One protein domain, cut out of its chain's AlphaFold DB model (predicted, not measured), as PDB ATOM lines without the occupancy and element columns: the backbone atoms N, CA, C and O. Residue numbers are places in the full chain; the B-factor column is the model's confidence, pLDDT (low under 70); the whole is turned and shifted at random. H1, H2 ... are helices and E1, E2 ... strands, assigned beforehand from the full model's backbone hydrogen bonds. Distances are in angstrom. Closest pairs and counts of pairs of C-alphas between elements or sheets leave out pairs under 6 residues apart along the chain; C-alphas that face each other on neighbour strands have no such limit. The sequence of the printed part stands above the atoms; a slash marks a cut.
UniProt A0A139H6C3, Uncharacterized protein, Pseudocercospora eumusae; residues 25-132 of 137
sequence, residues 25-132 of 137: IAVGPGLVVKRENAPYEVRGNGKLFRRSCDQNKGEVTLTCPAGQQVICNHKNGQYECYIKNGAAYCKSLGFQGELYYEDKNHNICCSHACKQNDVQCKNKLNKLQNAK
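Overview. This is residues 25 to 132 of the 137 residues of an uncharacterized protein of Pseudocercospora eumusae (UniProt A0A139H6C3). Picture a thin rod in which two small three-stranded sheets, E1 E8 E7 and E2 E6 E5, follow one another lengthwise, each with a short helix packed on one face, H2 on the first and H1 on the second. The hairpin E3 and E4 makes one end of the rod; at the other end helix H3 lies on the opposite face of the first sheet from H2, over its edge strand E7, and residues 115 to 120 stick out there. The printed part has 108 residues, with three named helices and eight named strands in the order E1 E2 E3 E4 H1 E5 E6 H2 E7 E8 H3, and its class is mixed, helices and strands. The three sheets, with orders E1 - E8 - E7, E2 - E6 - E5 and E3 - E4, are all antiparallel. The whole is loose, with a radius of gyration of the C-alphas of 18.6 A, and spans 68 by 23 by 15 A.

Arrangement. Begin at the sheet of E1, residues 25 to 29, E8, residues 107 to 111, and E7, residues 96 to 102. E1 and E7 are its edge strands, and E8 is the inner one. Between E1 and E8 look for N 25 and O 110, 2.9 A apart and within hydrogen-bond range; in the hairpin E7 and E8, find N 109 and O 101, also at 2.9 A. This sheet has three layers, that is, helices on both faces: H3, residues 119 to 131, on one face and H2, residues 86 to 92, on the opposite face. H2 has a height over the sheet of 7.1 A and runs slantwise to the strands, at 42 degrees to E7 on the local plane; its closest C-alphas to E7 are those of Ala 87 and Gly 97, 3.8 A apart. H3 has a height of 9.2 A, lies over E7 and runs along the strands, at 11 degrees to E7 on the local plane; look for the closest C-alphas of the two at Tyr 101 and Gln 129, 6.4 A apart. Now move to the second sheet, E2, residues 35 to 37, E6, residues 78 to 83, and E5, residues 68 to 73, with E6 as the inner strand. N 79 and O 36, at 2.8 A, lie within hydrogen-bond range between E2 and E6, and so do N 71 and O 80, at 2.7 A, in the hairpin E5 and E6. H1, residues 55 to 61, is on this sheet at a height of 8.4 A, only just slantwise to the strands, at 58 degrees to E5 on the local plane; the closest C-alphas of H1 and E5 are those of Gln 55 and Cys 72, 5.2 A apart. H2 is only just on this sheet as well, with 5 pairs of C-alphas within 10 A. E6 and E8 are only just apart, their closest C-alphas being 8.3 A from each other. Farther out, E3, residues 41 to 43, and E4, residues 47 to 49, form a hairpin, with N 49 and O 41 at 2.9 A; both are apart from E5 and E6. In H1, H2 and H3 every O i to N i+4 pair is within hydrogen-bond range.

Along the chain. Find C-alpha 25 at (-83.610, -49.422, 86.540), where E1 begins; it runs 11.2 A to C-alpha 29. E8 measures 12.8 A and E7 14.1 A from first to last C-alpha. E5 measures 14.9 A and E6 15.9 A; look for the start of E6 at C-alpha 78, (-61.824, -64.080, 95.800). H1 runs 9.9 A and H2 9.6 A. E2, E3 and E4 have three residues each. H3 is the longest helix, 18.2 A, ending at C-alpha 131, (-78.329, -35.954, 82.861).

Size, cuts and confidence. The two C-alphas farthest apart are those of Asn 45 and Asn 117, at 68.7 A. The printed part has no cut and no long link. Check the B-factor column: the mean pLDDT of the printed part is 75.9, and residues 28 to 44 and 46 to 52 are under 70.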
ATOM      1  N   ILE A  25     -83.629 -48.533  85.383       76.25
ATOM      2  CA  ILE A  25     -83.610 -49.422  86.540       76.25
ATOM      3  C   ILE A  25     -82.149 -49.657  86.907       76.25
ATOM      4  O   ILE A  25     -81.322 -49.943  86.033       76.25
ATOM      5  N   ALA A  26     -81.834 -49.532  88.194       77.38
ATOM      6  CA  ALA A  26     -80.546 -49.962  88.718       77.38
ATOM      7  C   ALA A  26     -80.509 -51.497  88.731       77.38
ATOM      8  O   ALA A  26     -81.231 -52.138  89.490       77.38
ATOM      9  N   VAL A  27     -79.678 -52.102  87.884       70.94
ATOM     10  CA  VAL A  27     -79.577 -53.575  87.752       70.94
ATOM     11  C   VAL A  27     -78.378 -54.166  88.497       70.94
ATOM     12  O   VAL A  27     -77.965 -55.309  88.281       70.94
ATOM     13  N   GLY A  28     -77.791 -53.353  89.360       61.00
ATOM     14  CA  GLY A  28     -76.685 -53.718  90.216       61.00
ATOM     15  C   GLY A  28     -75.810 -52.504  90.497       61.00
ATOM     16  O   GLY A  28     -75.683 -51.615  89.643       61.00
ATOM     17  N   PRO A  29     -75.166 -52.467  91.669       53.00
ATOM     18  CA  PRO A  29     -73.970 -51.660  91.788       53.00
ATOM     19  C   PRO A  29     -72.954 -52.198  90.768       53.00
ATOM     20  O   PRO A  29     -72.922 -53.399  90.496       53.00
ATOM     21  N   GLY A  30     -72.047 -51.369  90.254       53.62
ATOM     22  CA  GLY A  30     -70.867 -51.852  89.521       53.62
ATOM     23  C   GLY A  30     -70.033 -52.875  90.322       53.62
ATOM     24  O   GLY A  30     -69.119 -53.493  89.791       53.62
ATOM     25  N   LEU A  31     -70.361 -53.086  91.602       55.38
ATOM     26  CA  LEU A  31     -69.788 -54.041  92.532       55.38
ATOM     27  C   LEU A  31     -70.327 -55.473  92.337       55.38
ATOM     28  O   LEU A  31     -71.346 -55.844  92.902       55.38
ATOM     29  N   VAL A  32     -69.546 -56.314  91.661       56.44
ATOM     30  CA  VAL A  32     -69.419 -57.762  91.936       56.44
ATOM     31  C   VAL A  32     -70.723 -58.581  91.941       56.44
ATOM     32  O   VAL A  32     -71.365 -58.767  92.974       56.44
ATOM     33  N   VAL A  33     -71.047 -59.191  90.801       56.75
ATOM     34  CA  VAL A  33     -72.290 -59.968  90.610       56.75
ATOM     35  C   VAL A  33     -72.160 -61.428  91.078       56.75
ATOM     36  O   VAL A  33     -73.147 -62.071  91.431       56.75
ATOM     37  N   LYS A  34     -70.936 -61.967  91.129       62.12
ATOM     38  CA  LYS A  34     -70.636 -63.330  91.600       62.12
ATOM     39  C   LYS A  34     -69.283 -63.347  92.301       62.12
ATOM     40  O   LYS A  34     -68.370 -62.662  91.845       62.12
ATOM     41  N   ARG A  35     -69.162 -64.126  93.383       67.25
ATOM     42  CA  ARG A  35     -67.909 -64.338  94.123       67.25
ATOM     43  C   ARG A  35     -67.591 -65.816  94.235       67.25
ATOM     44  O   ARG A  35     -68.474 -66.606  94.559       67.25
ATOM     45  N   GLU A  36     -66.331 -66.163  94.038       68.44
ATOM     46  CA  GLU A  36     -65.822 -67.513  94.251       68.44
ATOM     47  C   GLU A  36     -64.489 -67.451  94.998       68.44
ATOM     48  O   GLU A  36     -63.660 -66.581  94.733       68.44
ATOM     49  N   ASN A  37     -64.279 -68.335  95.975       65.38
ATOM     50  CA  ASN A  37     -62.999 -68.384  96.678       65.38
ATOM     51  C   ASN A  37     -61.922 -68.907  95.725       65.38
ATOM     52  O   ASN A  37     -62.133 -69.924  95.065       65.38
ATOM     53  N   ALA A  38     -60.751 -68.269  95.699       63.91
ATOM     54  CA  ALA A  38     -59.622 -68.838  94.983       63.91
ATOM     55  C   ALA A  38     -59.279 -70.217  95.581       63.91
ATOM     56  O   ALA A  38     -59.250 -70.361  96.812       63.91
ATOM     57  N   PRO A  39     -59.032 -71.235  94.740       64.81
ATOM     58  CA  PRO A  39     -58.733 -72.573  95.217       64.81
ATOM     59  C   PRO A  39     -57.444 -72.570  96.040       64.81
ATOM     60  O   PRO A  39     -56.485 -71.857  95.726       64.81
ATOM     61  N   TYR A  40     -57.421 -73.390  97.090       62.19
ATOM     62  CA  TYR A  40     -56.216 -73.617  97.878       62.19
ATOM     63  C   TYR A  40     -55.123 -74.225  97.000       62.19
ATOM     64  O   TYR A  40     -55.389 -75.090  96.165       62.19
ATOM     65  N   GLU A  41     -53.882 -73.795  97.209       59.19
ATOM     66  CA  GLU A  41     -52.726 -74.427  96.578       59.19
ATOM     67  C   GLU A  41     -51.867 -75.123  97.621       59.19
ATOM     68  O   GLU A  41     -51.563 -74.567  98.679       59.19
ATOM     69  N   VAL A  42     -51.453 -76.344  97.296       55.78
ATOM     70  CA  VAL A  42     -50.464 -77.084  98.070       55.78
ATOM     71  C   VAL A  42     -49.087 -76.610  97.613       55.78
ATOM     72  O   VAL A  42     -48.710 -76.820  96.462       55.78
ATOM     73  N   ARG A  43     -48.325 -75.952  98.492       57.72
ATOM     74  CA  ARG A  43     -46.892 -75.700  98.239       57.72
ATOM     75  C   ARG A  43     -46.059 -76.823  98.840       57.72
ATOM     76  O   ARG A  43     -46.523 -77.455  99.784       57.72
ATOM     77  N   GLY A  44     -44.843 -77.012  98.312       45.38
ATOM     78  CA  GLY A  44     -43.928 -78.166  98.443       45.38
ATOM     79  C   GLY A  44     -43.719 -78.850  99.805       45.38
ATOM     80  O   GLY A  44     -43.064 -79.880  99.846       45.38
ATOM     81  N   ASN A  45     -44.322 -78.361 100.887       70.62
ATOM     82  CA  ASN A  45     -44.373 -79.005 102.201       70.62
ATOM     83  C   ASN A  45     -45.775 -79.561 102.549       70.62
ATOM     84  O   ASN A  45     -46.083 -79.737 103.725       70.62
ATOM     85  N   GLY A  46     -46.675 -79.745 101.575       59.97
ATOM     86  CA  GLY A  46     -48.025 -80.284 101.811       59.97
ATOM     87  C   GLY A  46     -49.007 -79.317 102.491       59.97
ATOM     88  O   GLY A  46     -50.157 -79.671 102.735       59.97
ATOM     89  N   LYS A  47     -48.586 -78.083 102.796       49.88
ATOM     90  CA  LYS A  47     -49.440 -77.074 103.438       49.88
ATOM     91  C   LYS A  47     -50.349 -76.403 102.408       49.88
ATOM     92  O   LYS A  47     -49.877 -75.957 101.362       49.88
ATOM     93  N   LEU A  48     -51.639 -76.306 102.741       56.88
ATOM     94  CA  LEU A  48     -52.629 -75.538 101.987       56.88
ATOM     95  C   LEU A  48     -52.414 -74.047 102.249       56.88
ATOM     96  O   LEU A  48     -52.545 -73.578 103.379       56.88
ATOM     97  N   PHE A  49     -52.108 -73.295 101.198       54.16
ATOM     98  CA  PHE A  49     -52.031 -71.842 101.249       54.16
ATOM     99  C   PHE A  49     -53.240 -71.249 100.535       54.16
ATOM    100  O   PHE A  49     -53.579 -71.643  99.416       54.16
ATOM    101  N   ARG A  50     -53.881 -70.267 101.174       56.28
ATOM    102  CA  ARG A  50     -54.831 -69.387 100.495       56.28
ATOM    103  C   ARG A  50     -53.996 -68.467  99.608       56.28
ATOM    104  O   ARG A  50     -53.295 -67.594 100.117       56.28
ATOM    105  N   ARG A  51     -53.970 -68.727  98.301       57.44
ATOM    106  CA  ARG A  51     -53.239 -67.869  97.367       57.44
ATOM    107  C   ARG A  51     -53.863 -66.471  97.406       57.44
ATOM    108  O   ARG A  51     -55.086 -66.342  97.430       57.44
ATOM    109  N   SER A  52     -53.030 -65.434  97.325       61.84
ATOM    110  CA  SER A  52     -53.440 -64.225  96.610       61.84
ATOM    111  C   SER A  52     -53.998 -64.708  95.271       61.84
ATOM    112  O   SER A  52     -53.300 -65.450  94.575       61.84
ATOM    113  N   CYS A  53     -55.260 -64.414  94.967       72.56
ATOM    114  CA  CYS A  53     -55.886 -64.945  93.762       72.56
ATOM    115  C   CYS A  53     -55.033 -64.614  92.516       72.56
ATOM    116  O   CYS A  53     -54.266 -63.650  92.499       72.56
ATOM    117  N   ASP A  54     -55.092 -65.474  91.505       80.44
ATOM    118  CA  ASP A  54     -54.368 -65.299  90.241       80.44
ATOM    119  C   ASP A  54     -55.387 -64.968  89.153       80.44
ATOM    120  O   ASP A  54     -56.294 -65.771  88.927       80.44
ATOM    121  N   GLN A  55     -55.267 -63.791  88.531       80.44
ATOM    122  CA  GLN A  55     -56.221 -63.284  87.539       80.44
ATOM    123  C   GLN A  55     -56.408 -64.255  86.366       80.44
ATOM    124  O   GLN A  55     -57.546 -64.558  86.019       80.44
ATOM    125  N   ASN A  56     -55.320 -64.808  85.822       79.00
ATOM    126  CA  ASN A  56     -55.375 -65.728  84.684       79.00
ATOM    127  C   ASN A  56     -56.104 -67.018  85.070       79.00
ATOM    128  O   ASN A  56     -56.925 -67.531  84.317       79.00
ATOM    129  N   LYS A  57     -55.842 -67.528  86.280       78.44
ATOM    130  CA  LYS A  57     -56.559 -68.697  86.806       78.44
ATOM    131  C   LYS A  57     -58.047 -68.392  86.996       78.44
ATOM    132  O   LYS A  57     -58.877 -69.212  86.626       78.44
ATOM    133  N   GLY A  58     -58.373 -67.207  87.511       77.81
ATOM    134  CA  GLY A  58     -59.749 -66.744  87.678       77.81
ATOM    135  C   GLY A  58     -60.513 -66.670  86.360       77.81
ATOM    136  O   GLY A  58     -61.642 -67.138  86.299       77.81
ATOM    137  N   GLU A  59     -59.895 -66.141  85.304       79.00
ATOM    138  CA  GLU A  59     -60.493 -66.053  83.964       79.00
ATOM    139  C   GLU A  59     -60.804 -67.422  83.348       79.00
ATOM    140  O   GLU A  59     -61.749 -67.545  82.572       79.00
ATOM    141  N   VAL A  60     -60.054 -68.461  83.725       78.94
ATOM    142  CA  VAL A  60     -60.294 -69.840  83.275       78.94
ATOM    143  C   VAL A  60     -61.355 -70.541  84.128       78.94
ATOM    144  O   VAL A  60     -62.136 -71.332  83.603       78.94
ATOM    145  N   THR A  61     -61.393 -70.292  85.440       75.81
ATOM    146  CA  THR A  61     -62.272 -71.034  86.364       75.81
ATOM    147  C   THR A  61     -63.631 -70.383  86.586       75.81
ATOM    148  O   THR A  61     -64.618 -71.085  86.784       75.81
ATOM    149  N   LEU A  62     -63.701 -69.051  86.575       80.69
ATOM    150  CA  LEU A  62     -64.926 -68.305  86.838       80.69
ATOM    151  C   LEU A  62     -65.514 -67.800  85.519       80.69
ATOM    152  O   LEU A  62     -65.060 -66.815  84.947       80.69
ATOM    153  N   THR A  63     -66.582 -68.436  85.049       81.75
ATOM    154  CA  THR A  63     -67.341 -67.903  83.914       81.75
ATOM    155  C   THR A  63     -68.207 -66.730  84.368       81.75
ATOM    156  O   THR A  63     -69.136 -66.906  85.163       81.75
ATOM    157  N   CYS A  64     -67.916 -65.538  83.844       81.38
ATOM    158  CA  CYS A  64     -68.759 -64.361  84.019       81.38
ATOM    159  C   CYS A  64     -69.731 -64.195  82.832       81.38
ATOM    160  O   CYS A  64     -69.328 -64.391  81.684       81.38
ATOM    161  N   PRO A  65     -71.003 -63.837  83.084       82.25
ATOM    162  CA  PRO A  65     -71.982 -63.513  82.046       82.25
ATOM    163  C   PRO A  65     -71.570 -62.350  81.134       82.25
ATOM    164  O   PRO A  65     -70.623 -61.610  81.403       82.25
ATOM    165  N   ALA A  66     -72.336 -62.148  80.059       83.69
ATOM    166  CA  ALA A  66     -72.087 -61.079  79.099       83.69
ATOM    167  C   ALA A  66     -71.995 -59.695  79.771       83.69
ATOM    168  O   ALA A  66     -72.789 -59.335  80.641       83.69
ATOM    169  N   GLY A  67     -71.001 -58.913  79.347       81.31
ATOM    170  CA  GLY A  67     -70.725 -57.584  79.892       81.31
ATOM    171  C   GLY A  67     -69.945 -57.564  81.205       81.31
ATOM    172  O   GLY A  67     -69.595 -56.481  81.681       81.31
ATOM    173  N   GLN A  68     -69.623 -58.731  81.762       85.19
ATOM    174  CA  GLN A  68     -68.828 -58.869  82.975       85.19
ATOM    175  C   GLN A  68     -67.428 -59.423  82.676       85.19
ATOM    176  O   GLN A  68     -67.208 -60.093  81.670       85.19
ATOM    177  N   GLN A  69     -66.483 -59.152  83.572       84.25
ATOM    178  CA  GLN A  69     -65.113 -59.656  83.550       84.25
ATOM    179  C   GLN A  69     -64.753 -60.185  84.937       84.25
ATOM    180  O   GLN A  69     -65.127 -59.582  85.942       84.25
ATOM    181  N   VAL A  70     -63.998 -61.281  85.000       86.19
ATOM    182  CA  VAL A  70     -63.412 -61.746  86.261       86.19
ATOM    183  C   VAL A  70     -62.412 -60.705  86.762       86.19
ATOM    184  O   VAL A  70     -61.607 -60.190  85.995       86.19
ATOM    185  N   ILE A  71     -62.437 -60.409  88.052       85.06
ATOM    186  CA  ILE A  71     -61.427 -59.636  88.762       85.06
ATOM    187  C   ILE A  71     -60.994 -60.448  89.973       85.06
ATOM    188  O   ILE A  71     -61.809 -60.905  90.770       85.06
ATOM    189  N   CYS A  72     -59.691 -60.615  90.126       82.81
ATOM    190  CA  CYS A  72     -59.108 -61.136  91.344       82.81
ATOM    191  C   CYS A  72     -59.049 -60.046  92.431       82.81
ATOM    192  O   CYS A  72     -58.323 -59.055  92.326       82.81
ATOM    193  N   ASN A  73     -59.786 -60.254  93.522       79.06
ATOM    194  CA  ASN A  73     -59.704 -59.452  94.731       79.06
ATOM    195  C   ASN A  73     -58.622 -60.007  95.675       79.06
ATOM    196  O   ASN A  73     -58.842 -60.902  96.495       79.06
ATOM    197  N   HIS A  74     -57.420 -59.439  95.576       74.94
ATOM    198  CA  HIS A  74     -56.267 -59.867  96.372       74.94
ATOM    199  C   HIS A  74     -56.434 -59.649  97.887       74.94
ATOM    200  O   HIS A  74     -55.709 -60.273  98.659       74.94
ATOM    201  N   LYS A  75     -57.375 -58.798  98.330       73.62
ATOM    202  CA  LYS A  75     -57.590 -58.516  99.762       73.62
ATOM    203  C   LYS A  75     -58.259 -59.679 100.489       73.62
ATOM    204  O   LYS A  75     -57.961 -59.922 101.653       73.62
ATOM    205  N   ASN A  76     -59.173 -60.379  99.822       74.00
ATOM    206  CA  ASN A  76     -59.950 -61.483 100.397       74.00
ATOM    207  C   ASN A  76     -59.687 -62.835  99.705       74.00
ATOM    208  O   ASN A  76     -60.181 -63.860 100.177       74.00
ATOM    209  N   GLY A  77     -58.896 -62.853  98.625       74.19
ATOM    210  CA  GLY A  77     -58.577 -64.059  97.863       74.19
ATOM    211  C   GLY A  77     -59.777 -64.596  97.084       74.19
ATOM    212  O   GLY A  77     -59.956 -65.812  97.016       74.19
ATOM    213  N   GLN A  78     -60.619 -63.711  96.547       81.56
ATOM    214  CA  GLN A  78     -61.824 -64.080  95.800       81.56
ATOM    215  C   GLN A  78     -61.728 -63.671  94.331       81.56
ATOM    216  O   GLN A  78     -61.159 -62.635  93.998       81.56
ATOM    217  N   TYR A  79     -62.310 -64.484  93.457       84.00
ATOM    218  CA  TYR A  79     -62.635 -64.104  92.090       84.00
ATOM    219  C   TYR A  79     -64.022 -63.476  92.067       84.00
ATOM    220  O   TYR A  79     -64.967 -64.022  92.633       84.00
ATOM    221  N   GLU A  80     -64.134 -62.323  91.426       84.12
ATOM    222  CA  GLU A  80     -65.321 -61.480  91.425       84.12
ATOM    223  C   GLU A  80     -65.711 -61.144  89.981       84.12
ATOM    224  O   GLU A  80     -64.865 -60.710  89.209       84.12
ATOM    225  N   CYS A  81     -66.973 -61.316  89.582       82.44
ATOM    226  CA  CYS A  81     -67.424 -60.849  88.265       82.44
ATOM    227  C   CYS A  81     -67.820 -59.370  88.320       82.44
ATOM    228  O   CYS A  81     -68.808 -59.012  88.962       82.44
ATOM    229  N   TYR A  82     -67.068 -58.518  87.632       80.00
ATOM    230  CA  TYR A  82     -67.255 -57.070  87.579       80.00
ATOM    231  C   TYR A  82     -67.854 -56.639  86.240       80.00
ATOM    232  O   TYR A  82     -67.418 -57.113  85.194       80.00
ATOM    233  N   ILE A  83     -68.810 -55.711  86.231       83.19
ATOM    234  CA  ILE A  83     -69.412 -55.218  84.983       83.19
ATOM    235  C   ILE A  83     -68.426 -54.266  84.289       83.19
ATOM    236  O   ILE A  83     -68.139 -53.184  84.787       83.19
ATOM    237  N   LYS A  84     -67.896 -54.666  83.128       80.81
ATOM    238  CA  LYS A  84     -66.962 -53.858  82.315       80.81
ATOM    239  C   LYS A  84     -67.608 -53.256  81.081       80.81
ATOM    240  O   LYS A  84     -67.163 -52.225  80.590       80.81
ATOM    241  N   ASN A  85     -68.654 -53.900  80.580       85.50
ATOM    242  CA  ASN A  85     -69.425 -53.425  79.448       85.50
ATOM    243  C   ASN A  85     -70.901 -53.408  79.849       85.50
ATOM    244  O   ASN A  85     -71.609 -54.411  79.736       85.50
ATOM    245  N   GLY A  86     -71.345 -52.247  80.340       81.88
ATOM    246  CA  GLY A  86     -72.720 -52.042  80.788       81.88
ATOM    247  C   GLY A  86     -73.745 -52.258  79.674       81.88
ATOM    248  O   GLY A  86     -74.787 -52.845  79.941       81.88
ATOM    249  N   ALA A  87     -73.428 -51.924  78.416       85.00
ATOM    250  CA  ALA A  87     -74.312 -52.196  77.280       85.00
ATOM    251  C   ALA A  87     -74.574 -53.698  77.105       85.00
ATOM    252  O   ALA A  87     -75.723 -54.132  76.996       85.00
ATOM    253  N   ALA A  88     -73.510 -54.505  77.103       86.44
ATOM    254  CA  ALA A  88     -73.617 -55.955  76.996       86.44
ATOM    255  C   ALA A  88     -74.318 -56.568  78.220       86.44
ATOM    256  O   ALA A  88     -75.126 -57.482  78.059       86.44
ATOM    257  N   TYR A  89     -74.075 -56.027  79.419       85.69
ATOM    258  CA  TYR A  89     -74.736 -56.469  80.645       85.69
ATOM    259  C   TYR A  89     -76.240 -56.159  80.629       85.69
ATOM    260  O   TYR A  89     -77.049 -57.068  80.801       85.69
ATOM    261  N   CYS A  90     -76.638 -54.926  80.306       85.44
ATOM    262  CA  CYS A  90     -78.040 -54.548  80.127       85.44
ATOM    263  C   CYS A  90     -78.731 -55.428  79.076       85.44
ATOM    264  O   CYS A  90     -79.819 -55.949  79.322       85.44
ATOM    265  N   LYS A  91     -78.080 -55.663  77.928       85.69
ATOM    266  CA  LYS A  91     -78.616 -56.531  76.870       85.69
ATOM    267  C   LYS A  91     -78.805 -57.975  77.343       85.69
ATOM    268  O   LYS A  91     -79.797 -58.599  76.978       85.69
ATOM    269  N   SER A  92     -77.895 -58.488  78.174       84.31
ATOM    270  CA  SER A  92     -77.992 -59.836  78.757       84.31
ATOM    271  C   SER A  92     -79.199 -60.008  79.681       84.31
ATOM    272  O   SER A  92     -79.727 -61.107  79.811       84.31
ATOM    273  N   LEU A  93     -79.660 -58.905  80.274       81.38
ATOM    274  CA  LEU A  93     -80.825 -58.842  81.151       81.38
ATOM    275  C   LEU A  93     -82.129 -58.501  80.402       81.38
ATOM    276  O   LEU A  93     -83.167 -58.331  81.035       81.38
ATOM    277  N   GLY A  94     -82.097 -58.381  79.067       80.06
ATOM    278  CA  GLY A  94     -83.275 -58.058  78.250       80.06
ATOM    279  C   GLY A  94     -83.551 -56.558  78.064       80.06
ATOM    280  O   GLY A  94     -84.581 -56.192  77.498       80.06
ATOM    281  N   PHE A  95     -82.641 -55.683  78.498       84.69
ATOM    282  CA  PHE A  95     -82.746 -54.231  78.323       84.69
ATOM    283  C   PHE A  95     -82.077 -53.749  77.027       84.69
ATOM    284  O   PHE A  95     -81.339 -54.480  76.359       84.69
ATOM    285  N   GLN A  96     -82.290 -52.481  76.672       81.56
ATOM    286  CA  GLN A  96     -81.570 -51.852  75.568       81.56
ATOM    287  C   GLN A  96     -80.152 -51.477  75.989       81.56
ATOM    288  O   GLN A  96     -79.940 -50.529  76.737       81.56
ATOM    289  N   GLY A  97     -79.172 -52.205  75.451       75.81
ATOM    290  CA  GLY A  97     -77.757 -51.944  75.707       75.81
ATOM    291  C   GLY A  97     -77.275 -50.567  75.242       75.81
ATOM    292  O   GLY A  97     -76.334 -50.052  75.817       75.81
ATOM    293  N   GLU A  98     -77.903 -49.944  74.241       78.62
ATOM    294  CA  GLU A  98     -77.524 -48.599  73.760       78.62
ATOM    295  C   GLU A  98     -77.972 -47.476  74.711       78.62
ATOM    296  O   GLU A  98     -77.358 -46.411  74.770       78.62
ATOM    297  N   LEU A  99     -79.022 -47.736  75.492       78.88
ATOM    298  CA  LEU A  99     -79.576 -46.819  76.480       78.88
ATOM    299  C   LEU A  99     -79.146 -47.276  77.874       78.88
ATOM    300  O   LEU A  99     -79.983 -47.584  78.723       78.88
ATOM    301  N   TYR A 100     -77.832 -47.352  78.086       85.38
ATOM    302  CA  TYR A 100     -77.235 -47.554  79.404       85.38
ATOM    303  C   TYR A 100     -76.371 -46.357  79.798       85.38
ATOM    304  O   TYR A 100     -75.838 -45.637  78.948       85.38
ATOM    305  N   TYR A 101     -76.201 -46.167  81.101       85.12
ATOM    306  CA  TYR A 101     -75.134 -45.336  81.648       85.12
ATOM    307  C   TYR A 101     -74.774 -45.791  83.062       85.12
ATOM    308  O   TYR A 101     -75.487 -46.577  83.682       85.12
ATOM    309  N   GLU A 102     -73.649 -45.291  83.559       85.19
ATOM    310  CA  GLU A 102     -73.259 -45.407  84.960       85.19
ATOM    311  C   GLU A 102     -73.589 -44.092  85.674       85.19
ATOM    312  O   GLU A 102     -73.200 -43.015  85.195       85.19
ATOM    313  N   ASP A 103     -74.359 -44.161  86.762       82.50
ATOM    314  CA  ASP A 103     -74.687 -42.981  87.566       82.50
ATOM    315  C   ASP A 103     -73.529 -42.569  88.495       82.50
ATOM    316  O   ASP A 103     -72.486 -43.216  88.580       82.50
ATOM    317  N   LYS A 104     -73.703 -41.459  89.218       81.25
ATOM    318  CA  LYS A 104     -72.685 -40.940  90.151       81.25
ATOM    319  C   LYS A 104     -72.404 -41.857  91.349       81.25
ATOM    320  O   LYS A 104     -71.403 -41.655  92.026       81.25
ATOM    321  N   ASN A 105     -73.279 -42.824  91.615       79.81
ATOM    322  CA  ASN A 105     -73.134 -43.808  92.682       79.81
ATOM    323  C   ASN A 105     -72.542 -45.128  92.159       79.81
ATOM    324  O   ASN A 105     -72.541 -46.120  92.885       79.81
ATOM    325  N   HIS A 106     -72.039 -45.144  90.919       78.75
ATOM    326  CA  HIS A 106     -71.519 -46.327  90.238       78.75
ATOM    327  C   HIS A 106     -72.569 -47.426  90.016       78.75
ATOM    328  O   HIS A 106     -72.222 -48.604  89.915       78.75
ATOM    329  N   ASN A 107     -73.857 -47.076  89.934       82.25
ATOM    330  CA  ASN A 107     -74.888 -48.026  89.526       82.25
ATOM    331  C   ASN A 107     -74.927 -48.136  88.007       82.25
ATOM    332  O   ASN A 107     -74.877 -47.128  87.298       82.25
ATOM    333  N   ILE A 108     -75.092 -49.361  87.510       85.06
ATOM    334  CA  ILE A 108     -75.370 -49.585  86.093       85.06
ATOM    335  C   ILE A 108     -76.869 -49.399  85.871       85.06
ATOM    336  O   ILE A 108     -77.695 -50.173  86.359       85.06
ATOM    337  N   CYS A 109     -77.200 -48.348  85.134       86.38
ATOM    338  CA  CYS A 109     -78.559 -47.943  84.835       86.38
ATOM    339  C   CYS A 109     -78.950 -48.480  83.455       86.38
ATOM    340  O   CYS A 109     -78.395 -48.049  82.442       86.38
ATOM    341  N   CYS A 110     -79.921 -49.397  83.408       86.31
ATOM    342  CA  CYS A 110     -80.439 -49.980  82.167       86.31
ATOM    343  C   CYS A 110     -81.870 -49.517  81.896       86.31
ATOM    344  O   CYS A 110     -82.659 -49.357  82.829       86.31
ATOM    345  N   SER A 111     -82.237 -49.350  80.623       84.06
ATOM    346  CA  SER A 111     -83.607 -49.004  80.242       84.06
ATOM    347  C   SER A 111     -84.253 -50.024  79.309       84.06
ATOM    348  O   SER A 111     -83.592 -50.682  78.504       84.06
ATOM    349  N   HIS A 112     -85.572 -50.167  79.428       79.12
ATOM    350  CA  HIS A 112     -86.362 -50.959  78.494       79.12
ATOM    351  C   HIS A 112     -86.498 -50.237  77.154       79.12
ATOM    352  O   HIS A 112     -86.418 -49.012  77.071       79.12
ATOM    353  N   ALA A 113     -86.760 -51.008  76.102       73.56
ATOM    354  CA  ALA A 113     -87.014 -50.440  74.792       73.56
ATOM    355  C   ALA A 113     -88.266 -49.561  74.789       73.56
ATOM    356  O   ALA A 113     -89.354 -50.006  75.157       73.56
ATOM    357  N   CYS A 114     -88.130 -48.337  74.280       77.25
ATOM    358  CA  CYS A 114     -89.282 -47.594  73.792       77.25
ATOM    359  C   CYS A 114     -89.877 -48.324  72.581       77.25
ATOM    360  O   CYS A 114     -89.144 -48.869  71.750       77.25
ATOM    361  N   LYS A 115     -91.204 -48.269  72.418       78.56
ATOM    362  CA  LYS A 115     -91.835 -48.667  71.150       78.56
ATOM    363  C   LYS A 115     -91.209 -47.861  70.006       78.56
ATOM    364  O   LYS A 115     -90.866 -46.691  70.179       78.56
ATOM    365  N   GLN A 116     -91.084 -48.469  68.824       73.25
ATOM    366  CA  GLN A 116     -90.333 -47.895  67.699       73.25
ATOM    367  C   GLN A 116     -90.766 -46.462  67.335       73.25
ATOM    368  O   GLN A 116     -89.906 -45.638  67.014       73.25
ATOM    369  N   ASN A 117     -92.054 -46.144  67.487       81.19
ATOM    370  CA  ASN A 117     -92.643 -44.845  67.145       81.19
ATOM    371  C   ASN A 117     -92.903 -43.932  68.358       81.19
ATOM    372  O   ASN A 117     -93.482 -42.860  68.208       81.19
ATOM    373  N   ASP A 118     -92.477 -44.326  69.559       81.50
ATOM    374  CA  ASP A 118     -92.665 -43.519  70.766       81.50
ATOM    375  C   ASP A 118     -91.528 -42.498  70.923       81.50
ATOM    376  O   ASP A 118     -90.544 -42.695  71.643       81.50
ATOM    377  N   VAL A 119     -91.656 -41.393  70.186       82.06
ATOM    378  CA  VAL A 119     -90.690 -40.284  70.185       82.06
ATOM    379  C   VAL A 119     -90.590 -39.625  71.566       82.06
ATOM    380  O   VAL A 119     -89.504 -39.219  71.979       82.06
ATOM    381  N   GLN A 120     -91.699 -39.553  72.310       81.75
ATOM    382  CA  GLN A 120     -91.725 -38.979  73.657       81.75
ATOM    383  C   GLN A 120     -90.898 -39.820  74.629       81.75
ATOM    384  O   GLN A 120     -90.093 -39.275  75.386       81.75
ATOM    385  N   CYS A 121     -91.039 -41.145  74.561       81.50
ATOM    386  CA  CYS A 121     -90.238 -42.071  75.346       81.50
ATOM    387  C   CYS A 121     -88.740 -41.922  75.038       81.50
ATOM    388  O   CYS A 121     -87.944 -41.722  75.958       81.50
ATOM    389  N   LYS A 122     -88.359 -41.909  73.751       80.62
ATOM    390  CA  LYS A 122     -86.954 -41.747  73.330       80.62
ATOM    391  C   LYS A 122     -86.357 -40.426  73.813       80.62
ATOM    392  O   LYS A 122     -85.266 -40.407  74.374       80.62
ATOM    393  N   ASN A 123     -87.089 -39.322  73.664       83.75
ATOM    394  CA  ASN A 123     -86.632 -38.007  74.113       83.75
ATOM    395  C   ASN A 123     -86.452 -37.943  75.636       83.75
ATOM    396  O   ASN A 123     -85.498 -37.328  76.113       83.75
ATOM    397  N   LYS A 124     -87.345 -38.579  76.404       80.00
ATOM    398  CA  LYS A 124     -87.218 -38.673  77.866       80.00
ATOM    399  C   LYS A 124     -86.005 -39.515  78.272       80.00
ATOM    400  O   LYS A 124     -85.221 -39.046  79.093       80.00
ATOM    401  N   LEU A 125     -85.805 -40.692  77.672       79.56
ATOM    402  CA  LEU A 125     -84.640 -41.539  77.962       79.56
ATOM    403  C   LEU A 125     -83.321 -40.853  77.615       79.56
ATOM    404  O   LEU A 125     -82.424 -40.839  78.451       79.56
ATOM    405  N   ASN A 126     -83.237 -40.189  76.461       81.38
ATOM    406  CA  ASN A 126     -82.046 -39.428  76.079       81.38
ATOM    407  C   ASN A 126     -81.747 -38.300  77.078       81.38
ATOM    408  O   ASN A 126     -80.596 -38.093  77.455       81.38
ATOM    409  N   LYS A 127     -82.773 -37.580  77.559       82.56
ATOM    410  CA  LYS A 127     -82.593 -36.547  78.595       82.56
ATOM    411  C   LYS A 127     -82.075 -37.136  79.908       82.56
ATOM    412  O   LYS A 127     -81.154 -36.572  80.489       82.56
ATOM    413  N   LEU A 128     -82.643 -38.255  80.361       78.19
ATOM    414  CA  LEU A 128     -82.221 -38.938  81.590       78.19
ATOM    415  C   LEU A 128     -80.788 -39.484  81.479       78.19
ATOM    416  O   LEU A 128     -79.992 -39.278  82.394       78.19
ATOM    417  N   GLN A 129     -80.444 -40.090  80.341       81.75
ATOM    418  CA  GLN A 129     -79.096 -40.577  80.037       81.75
ATOM    419  C   GLN A 129     -78.075 -39.434  80.022       81.75
ATOM    420  O   GLN A 129     -77.030 -39.536  80.662       81.75
ATOM    421  N   ASN A 130     -78.392 -38.318  79.358       82.38
ATOM    422  CA  ASN A 130     -77.522 -37.139  79.309       82.38
ATOM    423  C   ASN A 130     -77.340 -36.490  80.684       82.38
ATOM    424  O   ASN A 130     -76.247 -36.040  81.018       82.38
ATOM    425  N   ALA A 131     -78.399 -36.458  81.496       82.25
ATOM    426  CA  ALA A 131     -78.329 -35.954  82.861       82.25
ATOM    427  C   ALA A 131     -77.549 -36.888  83.802       82.25
ATOM    428  O   ALA A 131     -77.144 -36.451  84.881       82.25
ATOM    429  N   LYS A 132     -77.366 -38.165  83.418       80.19
ATOM    430  CA  LYS A 132     -76.850 -39.242  84.277       80.19
ATOM    431  C   LYS A 132     -77.488 -39.208  85.669       80.19
ATOM    432  O   LYS A 132     -76.799 -39.269  86.691       80.19
TER     433      LYS A 132